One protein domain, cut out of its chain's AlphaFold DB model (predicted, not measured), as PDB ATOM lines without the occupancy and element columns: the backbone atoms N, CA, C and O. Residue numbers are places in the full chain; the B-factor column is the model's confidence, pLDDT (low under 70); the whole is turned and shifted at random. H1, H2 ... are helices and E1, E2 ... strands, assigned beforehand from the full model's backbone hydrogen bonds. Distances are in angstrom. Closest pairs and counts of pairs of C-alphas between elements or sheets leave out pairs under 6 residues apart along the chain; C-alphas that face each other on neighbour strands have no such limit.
ATOM      1  N   ILE A 187     -42.509  75.226  17.759       67.25
ATOM      2  CA  ILE A 187     -41.201  74.569  17.867       67.25
ATOM      3  C   ILE A 187     -40.222  75.343  16.989       67.25
ATOM      4  O   ILE A 187     -40.588  75.764  15.890       67.25
ATOM      5  N   ASP A 188     -38.987  75.508  17.471       69.62
ATOM      6  CA  ASP A 188     -37.898  76.201  16.766       69.62
ATOM      7  C   ASP A 188     -38.150  77.708  16.540       69.62
ATOM      8  O   ASP A 188     -37.726  78.290  15.543       69.62
ATOM      9  N   ARG A 189     -38.827  78.377  17.484       67.12
ATOM     10  CA  ARG A 189     -39.086  79.826  17.430       67.12
ATOM     11  C   ARG A 189     -37.787  80.621  17.207       67.12
ATOM     12  O   ARG A 189     -36.772  80.359  17.847       67.12
ATOM     13  N   GLY A 190     -37.820  81.580  16.282       62.03
ATOM     14  CA  GLY A 190     -36.658  82.354  15.827       62.03
ATOM     15  C   GLY A 190     -35.808  81.677  14.743       62.03
ATOM     16  O   GLY A 190     -34.956  82.337  14.151       62.03
ATOM     17  N   GLN A 191     -36.041  80.398  14.430       79.44
ATOM     18  CA  GLN A 191     -35.373  79.721  13.316       79.44
ATOM     19  C   GLN A 191     -36.131  79.930  12.000       79.44
ATOM     20  O   GLN A 191     -37.321  80.251  11.979       79.44
ATOM     21  N   THR A 192     -35.431  79.708  10.886       83.62
ATOM     22  CA  THR A 192     -35.979  79.764   9.519       83.62
ATOM     23  C   THR A 192     -36.922  78.606   9.200       83.62
ATOM     24  O   THR A 192     -37.683  78.685   8.243       83.62
ATOM     25  N   LYS A 193     -36.906  77.530   9.991       87.06
ATOM     26  CA  LYS A 193     -37.844  76.414   9.881       87.06
ATOM     27  C   LYS A 193     -38.606  76.281  11.194       87.06
ATOM     28  O   LYS A 193     -37.980  76.054  12.222       87.06
ATOM     29  N   GLN A 194     -39.929  76.416  11.155       87.81
ATOM     30  CA  GLN A 194     -40.787  76.328  12.343       87.81
ATOM     31  C   GLN A 194     -41.916  75.327  12.132       87.81
ATOM     32  O   GLN A 194     -42.357  75.104  11.005       87.81
ATOM     33  N   TYR A 195     -42.412  74.755  13.227       87.44
ATOM     34  CA  TYR A 195     -43.595  73.896  13.207       87.44
ATOM     35  C   TYR A 195     -44.702  74.524  14.044       87.44
ATOM     36  O   TYR A 195     -44.459  74.903  15.194       87.44
ATOM     37  N   ARG A 196     -45.906  74.621  13.471       85.06
ATOM     38  CA  ARG A 196     -47.089  75.179  14.138       85.06
ATOM     39  C   ARG A 196     -48.295  74.274  13.996       85.06
ATOM     40  O   ARG A 196     -48.483  73.646  12.960       85.06
ATOM     41  N   LEU A 197     -49.120  74.236  15.031       82.81
ATOM     42  CA  LEU A 197     -50.402  73.542  15.006       82.81
ATOM     43  C   LEU A 197     -51.510  74.555  14.700       82.81
ATOM     44  O   LEU A 197     -51.639  75.551  15.409       82.81
ATOM     45  N   ARG A 198     -52.309  74.293  13.666       80.81
ATOM     46  CA  ARG A 198     -53.486  75.092  13.305       80.81
ATOM     47  C   ARG A 198     -54.606  74.145  12.900       80.81
ATOM     48  O   ARG A 198     -54.361  73.209  12.145       80.81
ATOM     49  N   ASP A 199     -55.793  74.350  13.463       75.62
ATOM     50  CA  ASP A 199     -56.995  73.552  13.182       75.62
ATOM     51  C   ASP A 199     -56.785  72.031  13.345       75.62
ATOM     52  O   ASP A 199     -57.290  71.212  12.585       75.62
ATOM     53  N   GLY A 200     -55.983  71.635  14.343       71.44
ATOM     54  CA  GLY A 200     -55.676  70.228  14.629       71.44
ATOM     55  C   GLY A 200     -54.652  69.579  13.688       71.44
ATOM     56  O   GLY A 200     -54.330  68.403  13.867       71.44
ATOM     57  N   GLN A 201     -54.090  70.332  12.740       83.56
ATOM     58  CA  GLN A 201     -53.082  69.862  11.795       83.56
ATOM     59  C   GLN A 201     -51.743  70.571  12.007       83.56
ATOM     60  O   GLN A 201     -51.674  71.775  12.252       83.56
ATOM     61  N   TRP A 202     -50.652  69.807  11.935       86.50
ATOM     62  CA  TRP A 202     -49.305  70.361  12.008       86.50
ATOM     63  C   TRP A 202     -48.882  70.913  10.654       86.50
ATOM     64  O   TRP A 202     -49.045  70.246   9.635       86.50
ATOM     65  N   TRP A 203     -48.280  72.095  10.671       89.50
ATOM     66  CA  TRP A 203     -47.744  72.791   9.513       89.50
ATOM     67  C   TRP A 203     -46.250  73.034   9.680       89.50
ATOM     68  O   TRP A 203     -45.782  73.412  10.755       89.50
ATOM     69  N   GLU A 204     -45.509  72.827   8.598       91.56
ATOM     70  CA  GLU A 204     -44.117  73.230   8.460       91.56
ATOM     71  C   GLU A 204     -44.103  74.602   7.795       91.56
ATOM     72  O   GLU A 204     -44.629  74.778   6.693       91.56
ATOM     73  N   LEU A 205     -43.483  75.559   8.473       90.88
ATOM     74  CA  LEU A 205     -43.263  76.910   7.991       90.88
ATOM     75  C   LEU A 205     -41.808  77.080   7.590       90.88
ATOM     76  O   LEU A 205     -40.905  76.770   8.375       90.88
ATOM     77  N   ARG A 206     -41.588  77.640   6.398       90.56
ATOM     78  CA  ARG A 206     -40.287  78.214   6.039       90.56
ATOM     79  C   ARG A 206     -40.380  79.724   6.117       90.56
ATOM     80  O   ARG A 206     -41.208  80.346   5.449       90.56
ATOM     81  N   LEU A 207     -39.523  80.282   6.953       90.25
ATOM     82  CA  LEU A 207     -39.437  81.692   7.253       90.25
ATOM     83  C   LEU A 207     -38.150  82.278   6.675       90.25
ATOM     84  O   LEU A 207     -37.104  81.627   6.665       90.25
ATOM     85  N   GLN A 208     -38.219  83.537   6.263       89.19
ATOM     86  CA  GLN A 208     -37.065  84.328   5.835       89.19
ATOM     87  C   GLN A 208     -37.031  85.661   6.578       89.19
ATOM     88  O   GLN A 208     -38.062  86.122   7.072       89.19
ATOM     89  N   LYS A 209     -35.863  86.308   6.631       87.25
ATOM     90  CA  LYS A 209     -35.755  87.684   7.139       87.25
ATOM     91  C   LYS A 209     -36.665  88.611   6.341       87.25
ATOM     92  O   LYS A 209     -36.794  88.443   5.128       87.25
ATOM     93  N   ARG A 210     -37.287  89.574   7.025       82.81
ATOM     94  CA  ARG A 210     -38.127  90.582   6.376       82.81
ATOM     95  C   ARG A 210     -37.356  91.222   5.203       82.81
ATOM     96  O   ARG A 210     -36.258  91.733   5.424       82.81
ATOM     97  N   PRO A 211     -37.882  91.162   3.967       80.50
ATOM     98  CA  PRO A 211     -37.232  91.785   2.821       80.50
ATOM     99  C   PRO A 211     -37.309  93.315   2.924       80.50
ATOM    100  O   PRO A 211     -38.282  93.849   3.454       80.50
ATOM    101  N   ALA A 212     -36.299  94.012   2.392       74.25
ATOM    102  CA  ALA A 212     -36.251  95.478   2.392       74.25
ATOM    103  C   ALA A 212     -37.364  96.094   1.524       74.25
ATOM    104  O   ALA A 212     -38.012  97.050   1.935       74.25
ATOM    105  N   SER A 213     -37.640  95.492   0.361       73.25
ATOM    106  CA  SER A 213     -38.839  95.800  -0.419       73.25
ATOM    107  C   SER A 213     -40.002  94.933   0.064       73.25
ATOM    108  O   SER A 213     -39.958  93.700   0.003       73.25
ATOM    109  N   SER A 214     -41.034  95.599   0.577       66.75
ATOM    110  CA  SER A 214     -42.289  94.988   1.035       66.75
ATOM    111  C   SER A 214     -43.447  95.242   0.069       66.75
ATOM    112  O   SER A 214     -44.596  94.928   0.386       66.75
ATOM    113  N   GLU A 215     -43.148  95.801  -1.106       63.31
ATOM    114  CA  GLU A 215     -44.134  96.049  -2.146       63.31
ATOM    115  C   GLU A 215     -44.657  94.713  -2.676       63.31
ATOM    116  O   GLU A 215     -43.901  93.844  -3.096       63.31
ATOM    117  N   ASP A 216     -45.959  94.503  -2.478       69.19
ATOM    118  CA  ASP A 216     -46.757  93.361  -2.940       69.19
ATOM    119  C   ASP A 216     -46.427  91.980  -2.357       69.19
ATOM    120  O   ASP A 216     -46.893  90.949  -2.843       69.19
ATOM    121  N   ARG A 217     -45.688  91.935  -1.245       79.62
ATOM    122  CA  ARG A 217     -45.399  90.680  -0.536       79.62
ATOM    123  C   ARG A 217     -46.380  90.417   0.599       79.62
ATOM    124  O   ARG A 217     -46.770  91.327   1.328       79.62
ATOM    125  N   TYR A 218     -46.701  89.142   0.793       86.44
ATOM    126  CA  TYR A 218     -47.586  88.653   1.846       86.44
ATOM    127  C   TYR A 218     -46.841  87.733   2.802       86.44
ATOM    128  O   TYR A 218     -45.928  87.007   2.409       86.44
ATOM    129  N   ASP A 219     -47.275  87.739   4.055       87.38
ATOM    130  CA  ASP A 219     -46.983  86.649   4.968       87.38
ATOM    131  C   ASP A 219     -48.014  85.533   4.747       87.38
ATOM    132  O   ASP A 219     -49.206  85.722   5.004       87.38
ATOM    133  N   LEU A 220     -47.566  84.375   4.251       86.12
ATOM    134  CA  LEU A 220     -48.467  83.280   3.865       86.12
ATOM    135  C   LEU A 220     -49.153  82.591   5.050       86.12
ATOM    136  O   LEU A 220     -50.139  81.883   4.861       86.12
ATOM    137  N   TRP A 221     -48.637  82.759   6.265       86.00
ATOM    138  CA  TRP A 221     -49.214  82.125   7.446       86.00
ATOM    139  C   TRP A 221     -50.230  83.032   8.143       86.00
ATOM    140  O   TRP A 221     -51.297  82.567   8.556       86.00
ATOM    141  N   LEU A 222     -49.922  84.327   8.230       83.38
ATOM    142  CA  LEU A 222     -50.816  85.359   8.756       83.38
ATOM    143  C   LEU A 222     -51.869  85.799   7.730       83.38
ATOM    144  O   LEU A 222     -52.889  86.358   8.127       83.38
ATOM    145  N   GLY A 223     -51.630  85.558   6.438       82.94
ATOM    146  CA  GLY A 223     -52.526  85.949   5.348       82.94
ATOM    147  C   GLY A 223     -52.643  87.466   5.193       82.94
ATOM    148  O   GLY A 223     -53.709  87.965   4.847       82.94
ATOM    149  N   ARG A 224     -51.578  88.214   5.512       84.88
ATOM    150  CA  ARG A 224     -51.572  89.687   5.517       84.88
ATOM    151  C   ARG A 224     -50.428  90.245   4.670       84.88
ATOM    152  O   ARG A 224     -49.355  89.637   4.646       84.88
ATOM    153  N   PRO A 225     -50.616  91.400   4.011       86.38
ATOM    154  CA  PRO A 225     -49.542  92.058   3.278       86.38
ATOM    155  C   PRO A 225     -48.470  92.573   4.247       86.38
ATOM    156  O   PRO A 225     -48.776  93.119   5.310       86.38
ATOM    157  N   LEU A 226     -47.197  92.445   3.867       85.06
ATOM    158  CA  LEU A 226     -46.059  92.842   4.704       85.06
ATOM    159  C   LEU A 226     -46.046  94.346   5.015       85.06
ATOM    160  O   LEU A 226     -45.563  94.732   6.078       85.06
ATOM    161  N   LYS A 227     -46.626  95.187   4.145       84.50
ATOM    162  CA  LYS A 227     -46.799  96.633   4.388       84.50
ATOM    163  C   LYS A 227     -47.612  96.935   5.652       84.50
ATOM    164  O   LYS A 227     -47.383  97.948   6.297       84.50
ATOM    165  N   GLN A 228     -48.553  96.057   6.007       84.06
ATOM    166  CA  GLN A 228     -49.439  96.227   7.163       84.06
ATOM    167  C   GLN A 228     -48.893  95.578   8.441       84.06
ATOM    168  O   GLN A 228     -49.505  95.706   9.501       84.06
ATOM    169  N   LEU A 229     -47.772  94.856   8.356       83.62
ATOM    170  CA  LEU A 229     -47.180  94.149   9.486       83.62
ATOM    171  C   LEU A 229     -45.997  94.934  10.051       83.62
ATOM    172  O   LEU A 229     -45.051  95.276   9.334       83.62
ATOM    173  N   THR A 230     -46.019  95.179  11.359       86.50
ATOM    174  CA  THR A 230     -44.888  95.788  12.073       86.50
ATOM    175  C   THR A 230     -43.868  94.727  12.485       86.50
ATOM    176  O   THR A 230     -44.206  93.558  12.685       86.50
ATOM    177  N   ASP A 231     -42.605  95.118  12.668       84.19
ATOM    178  CA  ASP A 231     -41.559  94.191  13.135       84.19
ATOM    179  C   ASP A 231     -41.874  93.606  14.514       84.19
ATOM    180  O   ASP A 231     -41.547  92.452  14.792       84.19
ATOM    181  N   HIS A 232     -42.581  94.364  15.356       84.31
ATOM    182  CA  HIS A 232     -43.088  93.875  16.633       84.31
ATOM    183  C   HIS A 232     -44.104  92.742  16.442       84.31
ATOM    184  O   HIS A 232     -44.017  91.722  17.119       84.31
ATOM    185  N   GLN A 233     -45.038  92.874  15.495       80.56
ATOM    186  CA  GLN A 233     -46.007  91.816  15.187       80.56
ATOM    187  C   GLN A 233     -45.324  90.565  14.621       80.56
ATOM    188  O   GLN A 233     -45.664  89.454  15.025       80.56
ATOM    189  N   LEU A 234     -44.321  90.727  13.752       83.44
ATOM    190  CA  LEU A 234     -43.533  89.607  13.224       83.44
ATOM    191  C   LEU A 234     -42.699  88.928  14.315       83.44
ATOM    192  O   LEU A 234     -42.640  87.704  14.376       83.44
ATOM    193  N   THR A 235     -42.115  89.703  15.226       84.06
ATOM    194  CA  THR A 235     -41.344  89.178  16.362       84.06
ATOM    195  C   THR A 235     -42.242  88.481  17.382       84.06
ATOM    196  O   THR A 235     -41.893  87.420  17.907       84.06
ATOM    197  N   ALA A 236     -43.434  89.023  17.628       77.44
ATOM    198  CA  ALA A 236     -44.444  88.389  18.464       77.44
ATOM    199  C   ALA A 236     -44.907  87.057  17.861       77.44
ATOM    200  O   ALA A 236     -45.002  86.070  18.594       77.44
ATOM    201  N   ALA A 237     -45.114  87.016  16.540       79.56
ATOM    202  CA  ALA A 237     -45.491  85.810  15.818       79.56
ATOM    203  C   ALA A 237     -44.339  84.796  15.778       79.56
ATOM    204  O   ALA A 237     -44.467  83.712  16.327       79.56
ATOM    205  N   TYR A 238     -43.196  85.131  15.180       81.88
ATOM    206  CA  TYR A 238     -42.136  84.181  14.816       81.88
ATOM    207  C   TYR A 238     -40.919  84.169  15.742       81.88
ATOM    208  O   TYR A 238     -40.039  83.321  15.575       81.88
ATOM    209  N   GLY A 239     -40.846  85.083  16.710       82.00
ATOM    210  CA  GLY A 239     -39.698  85.264  17.609       82.00
ATOM    211  C   GLY A 239     -38.586  86.167  17.077       82.00
ATOM    212  O   GLY A 239     -37.644  86.436  17.809       82.00
ATOM    213  N   ALA A 240     -38.689  86.631  15.832       82.62
ATOM    214  CA  ALA A 240     -37.787  87.593  15.202       82.62
ATOM    215  C   ALA A 240     -38.522  88.294  14.044       82.62
ATOM    216  O   ALA A 240     -39.621  87.867  13.680       82.62
ATOM    217  N   ALA A 241     -37.917  89.320  13.436       85.38
ATOM    218  CA  ALA A 241     -38.425  89.998  12.234       85.38
ATOM    219  C   ALA A 241     -38.332  89.094  10.980       85.38
ATOM    220  O   ALA A 241     -37.576  89.339  10.034       85.38
ATOM    221  N   LEU A 242     -39.074  87.988  11.018       88.12
ATOM    222  CA  LEU A 242     -39.168  86.954   9.995       88.12
ATOM    223  C   LEU A 242     -40.546  86.997   9.332       88.12
ATOM    224  O   LEU A 242     -41.509  87.475   9.916       88.12
ATOM    225  N   THR A 243     -40.635  86.472   8.116       89.44
ATOM    226  CA  THR A 243     -41.863  86.410   7.312       89.44
ATOM    227  C   THR A 243     -42.042  85.004   6.754       89.44
ATOM    228  O   THR A 243     -41.053  84.370   6.368       89.44
ATOM    229  N   ALA A 244     -43.277  84.496   6.728       89.06
ATOM    230  CA  ALA A 244     -43.577  83.159   6.221       89.06
ATOM    231  C   ALA A 244     -43.664  83.132   4.690       89.06
ATOM    232  O   ALA A 244     -44.543  83.752   4.094       89.06
ATOM    233  N   VAL A 245     -42.760  82.367   4.070       90.06
ATOM    234  CA  VAL A 245     -42.612  82.238   2.605       90.06
ATOM    235  C   VAL A 245     -43.297  80.995   2.066       90.06
ATOM    236  O   VAL A 245     -43.657  80.933   0.900       90.06
ATOM    237  N   SER A 246     -43.434  79.970   2.901       87.62
ATOM    238  CA  SER A 246     -44.164  78.758   2.548       87.62
ATOM    239  C   SER A 246     -44.737  78.124   3.802       87.62
ATOM    240  O   SER A 246     -44.114  78.155   4.870       87.62
ATOM    241  N   SER A 247     -45.914  77.538   3.645       90.69
ATOM    242  CA  SER A 247     -46.570  76.703   4.636       90.69
ATOM    243  C   SER A 247     -46.988  75.405   3.948       90.69
ATOM    244  O   SER A 247     -47.556  75.420   2.856       90.69
ATOM    245  N   ARG A 248     -46.674  74.263   4.561       91.75
ATOM    246  CA  ARG A 248     -47.172  72.958   4.102       91.75
ATOM    247  C   ARG A 248     -47.693  72.136   5.277       91.75
ATOM    248  O   ARG A 248     -47.080  72.184   6.347       91.75
ATOM    249  N   PRO A 249     -48.768  71.359   5.104       90.88
ATOM    250  CA  PRO A 249     -49.196  70.430   6.134       90.88
ATOM    251  C   PRO A 249     -48.189  69.280   6.280       90.88
ATOM    252  O   PRO A 249     -47.600  68.825   5.297       90.88
ATOM    253  N   LEU A 250     -48.006  68.785   7.503       89.94
ATOM    254  CA  LEU A 250     -47.242  67.568   7.771       89.94
ATOM    255  C   LEU A 250     -48.115  66.336   7.546       89.94
ATOM    256  O   LEU A 250     -49.288  66.294   7.925       89.94
ATOM    257  N   SER A 251     -47.495  65.294   7.003       88.81
ATOM    258  CA  SER A 251     -48.084  63.961   6.945       88.81
ATOM    259  C   SER A 251     -48.158  63.315   8.341       88.81
ATOM    260  O   SER A 251     -47.345  63.617   9.221       88.81
ATOM    261  N   PRO A 252     -49.047  62.323   8.555       84.50
ATOM    262  CA  PRO A 252     -49.139  61.609   9.832       84.50
ATOM    263  C   PRO A 252     -47.834  60.931  10.279       84.50
ATOM    264  O   PRO A 252     -47.652  60.651  11.468       84.50
ATOM    265  N   ARG A 253     -46.936  60.599   9.342       87.31
ATOM    266  CA  ARG A 253     -45.608  60.048   9.649       87.31
ATOM    267  C   ARG A 253     -44.681  61.138  10.187       87.31
ATOM    268  O   ARG A 253     -44.132  60.964  11.273       87.31
ATOM    269  N   GLU A 254     -44.585  62.267   9.491       86.56
ATOM    270  CA  GLU A 254     -43.782  63.421   9.917       86.56
ATOM    271  C   GLU A 254     -44.268  63.975  11.265       86.56
ATOM    272  O   GLU A 254     -43.459  64.268  12.141       86.56
ATOM    273  N   THR A 255     -45.584  64.030  11.499       85.38
ATOM    274  CA  THR A 255     -46.147  64.424  12.803       85.38
ATOM    275  C   THR A 255     -45.697  63.492  13.932       85.38
ATOM    276  O   THR A 255     -45.364  63.944  15.030       85.38
ATOM    277  N   ARG A 256     -45.658  62.175  13.689       83.00
ATOM    278  CA  ARG A 256     -45.172  61.201  14.681       83.00
ATOM    279  C   ARG A 256     -43.684  61.385  14.968       83.00
ATOM    280  O   ARG A 256     -43.280  61.293  16.128       83.00
ATOM    281  N   GLU A 257     -42.880  61.650  13.945       86.12
ATOM    282  CA  GLU A 257     -41.449  61.938  14.088       86.12
ATOM    283  C   GLU A 257     -41.214  63.240  14.866       86.12
ATOM    284  O   GLU A 257     -40.424  63.250  15.814       86.12
ATOM    285  N   LEU A 258     -41.981  64.292  14.567       83.56
ATOM    286  CA  LEU A 258     -41.967  65.554  15.304       83.56
ATOM    287  C   LEU A 258     -42.289  65.332  16.790       83.56
ATOM    288  O   LEU A 258     -41.520  65.741  17.658       83.56
ATOM    289  N   HIS A 259     -43.358  64.595  17.107       80.00
ATOM    290  CA  HIS A 259     -43.699  64.261  18.494       80.00
ATOM    291  C   HIS A 259     -42.598  63.470  19.216       80.00
ATOM    292  O   HIS A 259     -42.353  63.699  20.404       80.00
ATOM    293  N   ARG A 260     -41.910  62.545  18.529       81.69
ATOM    294  CA  ARG A 260     -40.752  61.834  19.104       81.69
ATOM    295  C   ARG A 260     -39.611  62.801  19.417       81.69
ATOM    296  O   ARG A 260     -39.011  62.692  20.489       81.69
ATOM    297  N   ARG A 261     -39.343  63.757  18.521       81.19
ATOM    298  CA  ARG A 261     -38.312  64.788  18.702       81.19
ATOM    299  C   ARG A 261     -38.600  65.664  19.922       81.19
ATOM    300  O   ARG A 261     -37.750  65.747  20.808       81.19
ATOM    301  N   ILE A 262     -39.822  66.192  20.029       75.19
ATOM    302  CA  ILE A 262     -40.277  67.015  21.166       75.19
ATOM    303  C   ILE A 262     -40.091  66.269  22.488       75.19
ATOM    304  O   ILE A 262     -39.536  66.812  23.441       75.19
ATOM    305  N   ARG A 263     -40.521  65.001  22.558       72.19
ATOM    306  CA  ARG A 263     -40.373  64.190  23.779       72.19
ATOM    307  C   ARG A 263     -38.905  64.035  24.173       72.19
ATOM    308  O   ARG A 263     -38.575  64.177  25.346       72.19
ATOM    309  N   LYS A 264     -38.024  63.774  23.203       75.50
ATOM    310  CA  LYS A 264     -36.579  63.620  23.431       75.50
ATOM    311  C   LYS A 264     -35.933  64.923  23.916       75.50
ATOM    312  O   LYS A 264     -35.104  64.885  24.823       75.50
ATOM    313  N   GLU A 265     -36.312  66.065  23.348       68.69
ATOM    314  CA  GLU A 265     -35.831  67.388  23.773       68.69
ATOM    315  C   GLU A 265     -36.350  67.773  25.167       68.69
ATOM    316  O   GLU A 265     -35.562  68.192  26.017       68.69
ATOM    317  N   GLY A 266     -37.635  67.536  25.451       61.00
ATOM    318  CA  GLY A 266     -38.229  67.759  26.772       61.00
ATOM    319  C   GLY A 266     -37.582  66.906  27.870       61.00
ATOM    320  O   GLY A 266     -37.273  67.413  28.948       61.00
ATOM    321  N   LEU A 267     -37.277  65.635  27.577       56.16
ATOM    322  CA  LEU A 267     -36.531  64.744  28.478       56.16
ATOM    323  C   LEU A 267     -35.115  65.269  28.769       56.16
ATOM    324  O   LEU A 267     -34.677  65.259  29.918       56.16
ATOM    325  N   ARG A 268     -34.411  65.790  27.753       55.88
ATOM    326  CA  ARG A 268     -33.073  66.390  27.916       55.88
ATOM    327  C   ARG A 268     -33.103  67.663  28.765       55.88
ATOM    328  O   ARG A 268     -32.217  67.863  29.595       55.88
ATOM    329  N   GLN A 269     -34.109  68.519  28.585       52.84
ATOM    330  CA  GLN A 269     -34.269  69.731  29.396       52.84
ATOM    331  C   GLN A 269     -34.624  69.405  30.855       52.84
ATOM    332  O   GLN A 269     -34.073  70.024  31.767       52.84
ATOM    333  N   ALA A 270     -35.474  68.400  31.088       42.94
ATOM    334  CA  ALA A 270     -35.804  67.921  32.430       42.94
ATOM    335  C   ALA A 270     -34.572  67.350  33.158       42.94
ATOM    336  O   ALA A 270     -34.316  67.710  34.304       42.94
ATOM    337  N   GLN A 271     -33.746  66.547  32.476       45.56
ATOM    338  CA  GLN A 271     -32.504  66.000  33.041       45.56
ATOM    339  C   GLN A 271     -31.463  67.079  33.387       45.56
ATOM    340  O   GLN A 271     -30.725  66.928  34.359       45.56
ATOM    341  N   ARG A 272     -31.409  68.187  32.633       50.03
ATOM    342  CA  ARG A 272     -30.527  69.332  32.934       50.03
ATOM    343  C   ARG A 272     -30.976  70.130  34.161       50.03
ATOM    344  O   ARG A 272     -30.122  70.648  34.868       50.03
ATOM    345  N   LYS A 273     -32.285  70.219  34.422       45.16
ATOM    346  CA  LYS A 273     -32.831  70.912  35.605       45.16
ATOM    347  C   LYS A 273     -32.650  70.133  36.908       45.16
ATOM    348  O   LYS A 273     -32.577  70.757  37.948       45.16
ATOM    349  N   VAL A 274     -32.564  68.803  36.852       48.56
ATOM    350  CA  VAL A 274     -32.349  67.946  38.038       48.56
ATOM    351  C   VAL A 274     -30.877  67.926  38.489       48.56
ATOM    352  O   VAL A 274     -30.583  67.532  39.609       48.56
ATOM    353  N   LYS A 275     -29.942  68.353  37.630       48.41
ATOM    354  CA  LYS A 275     -28.498  68.423  37.925       48.41
ATOM    355  C   LYS A 275     -28.009  69.806  38.396       48.41
ATOM    356  O   LYS A 275     -26.804  69.978  38.550       48.41
TER     357      LYS A 275
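What this domain is: This is residues 187 to 275 of the 276 residues of an uncharacterized protein of Blastopirellula marina (UniProt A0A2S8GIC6). A small, strongly twisted sheet of three strands has the short helix H1 near one end and, at the other, the long helix H2, whose residues 263 to 274 stick out as an arm. A long loop, residues 210 to 230, extends the body at the end where H1 lies. The printed part has 89 residues, with named elements in the order E1, E2, H1, E3, H2; the sheet runs E1, E2, E3, antiparallel, and the class is mixed, helices and strands. The whole is loose, with a radius of gyration of the C-alphas of 15.4 A and spans of 48 by 32 by 18 A.

How they stand to each other: E1, residues 193 to 198, and E2, residues 201 to 209, form a hairpin, antiparallel at 141 degrees, with N 196 and O 203 within hydrogen-bond range at 3.0 A. On the other side of E2 is E3, residues 242 to 249, antiparallel to it at 152 degrees, with N 204 and O 248 2.8 A apart. E3 bends by 62 degrees at residue 245. H1, residues 231 to 238, only grazes the sheet; its closest C-alphas to E3 are those of Leu 234 and Leu 242, 6.0 A apart. H2, residues 252 to 274, only grazes the sheet with residues 252 to 258; its closest C-alphas to E2 are those of Thr 255 and Trp 202, 6.8 A apart. H1 and H2 are apart. In both helices every O i to N i+4 pair is within hydrogen-bond range.

Where its parts are: E1 begins at C-alpha 193, (-37.844, 76.414, 9.881), and is 16.1 A long. E2 measures 25.3 A, H1 10.2 A and E3 19.7 A from first to last C-alpha. H2 measures 33.4 A and ends at C-alpha 274, (-32.349, 67.946, 38.038).

The domain as a whole: The C-alphas of Asp 216 and Lys 275, 51.2 A apart, are the farthest apart. The printed part has no cut, and the link from E2 to H1 is long, with 21 residues. Within it residues 218 to 219 pair with 224 to 225, antiparallel. The model's pLDDT is under 70 at residues 187 to 190, 214 to 216 and 265 to 275.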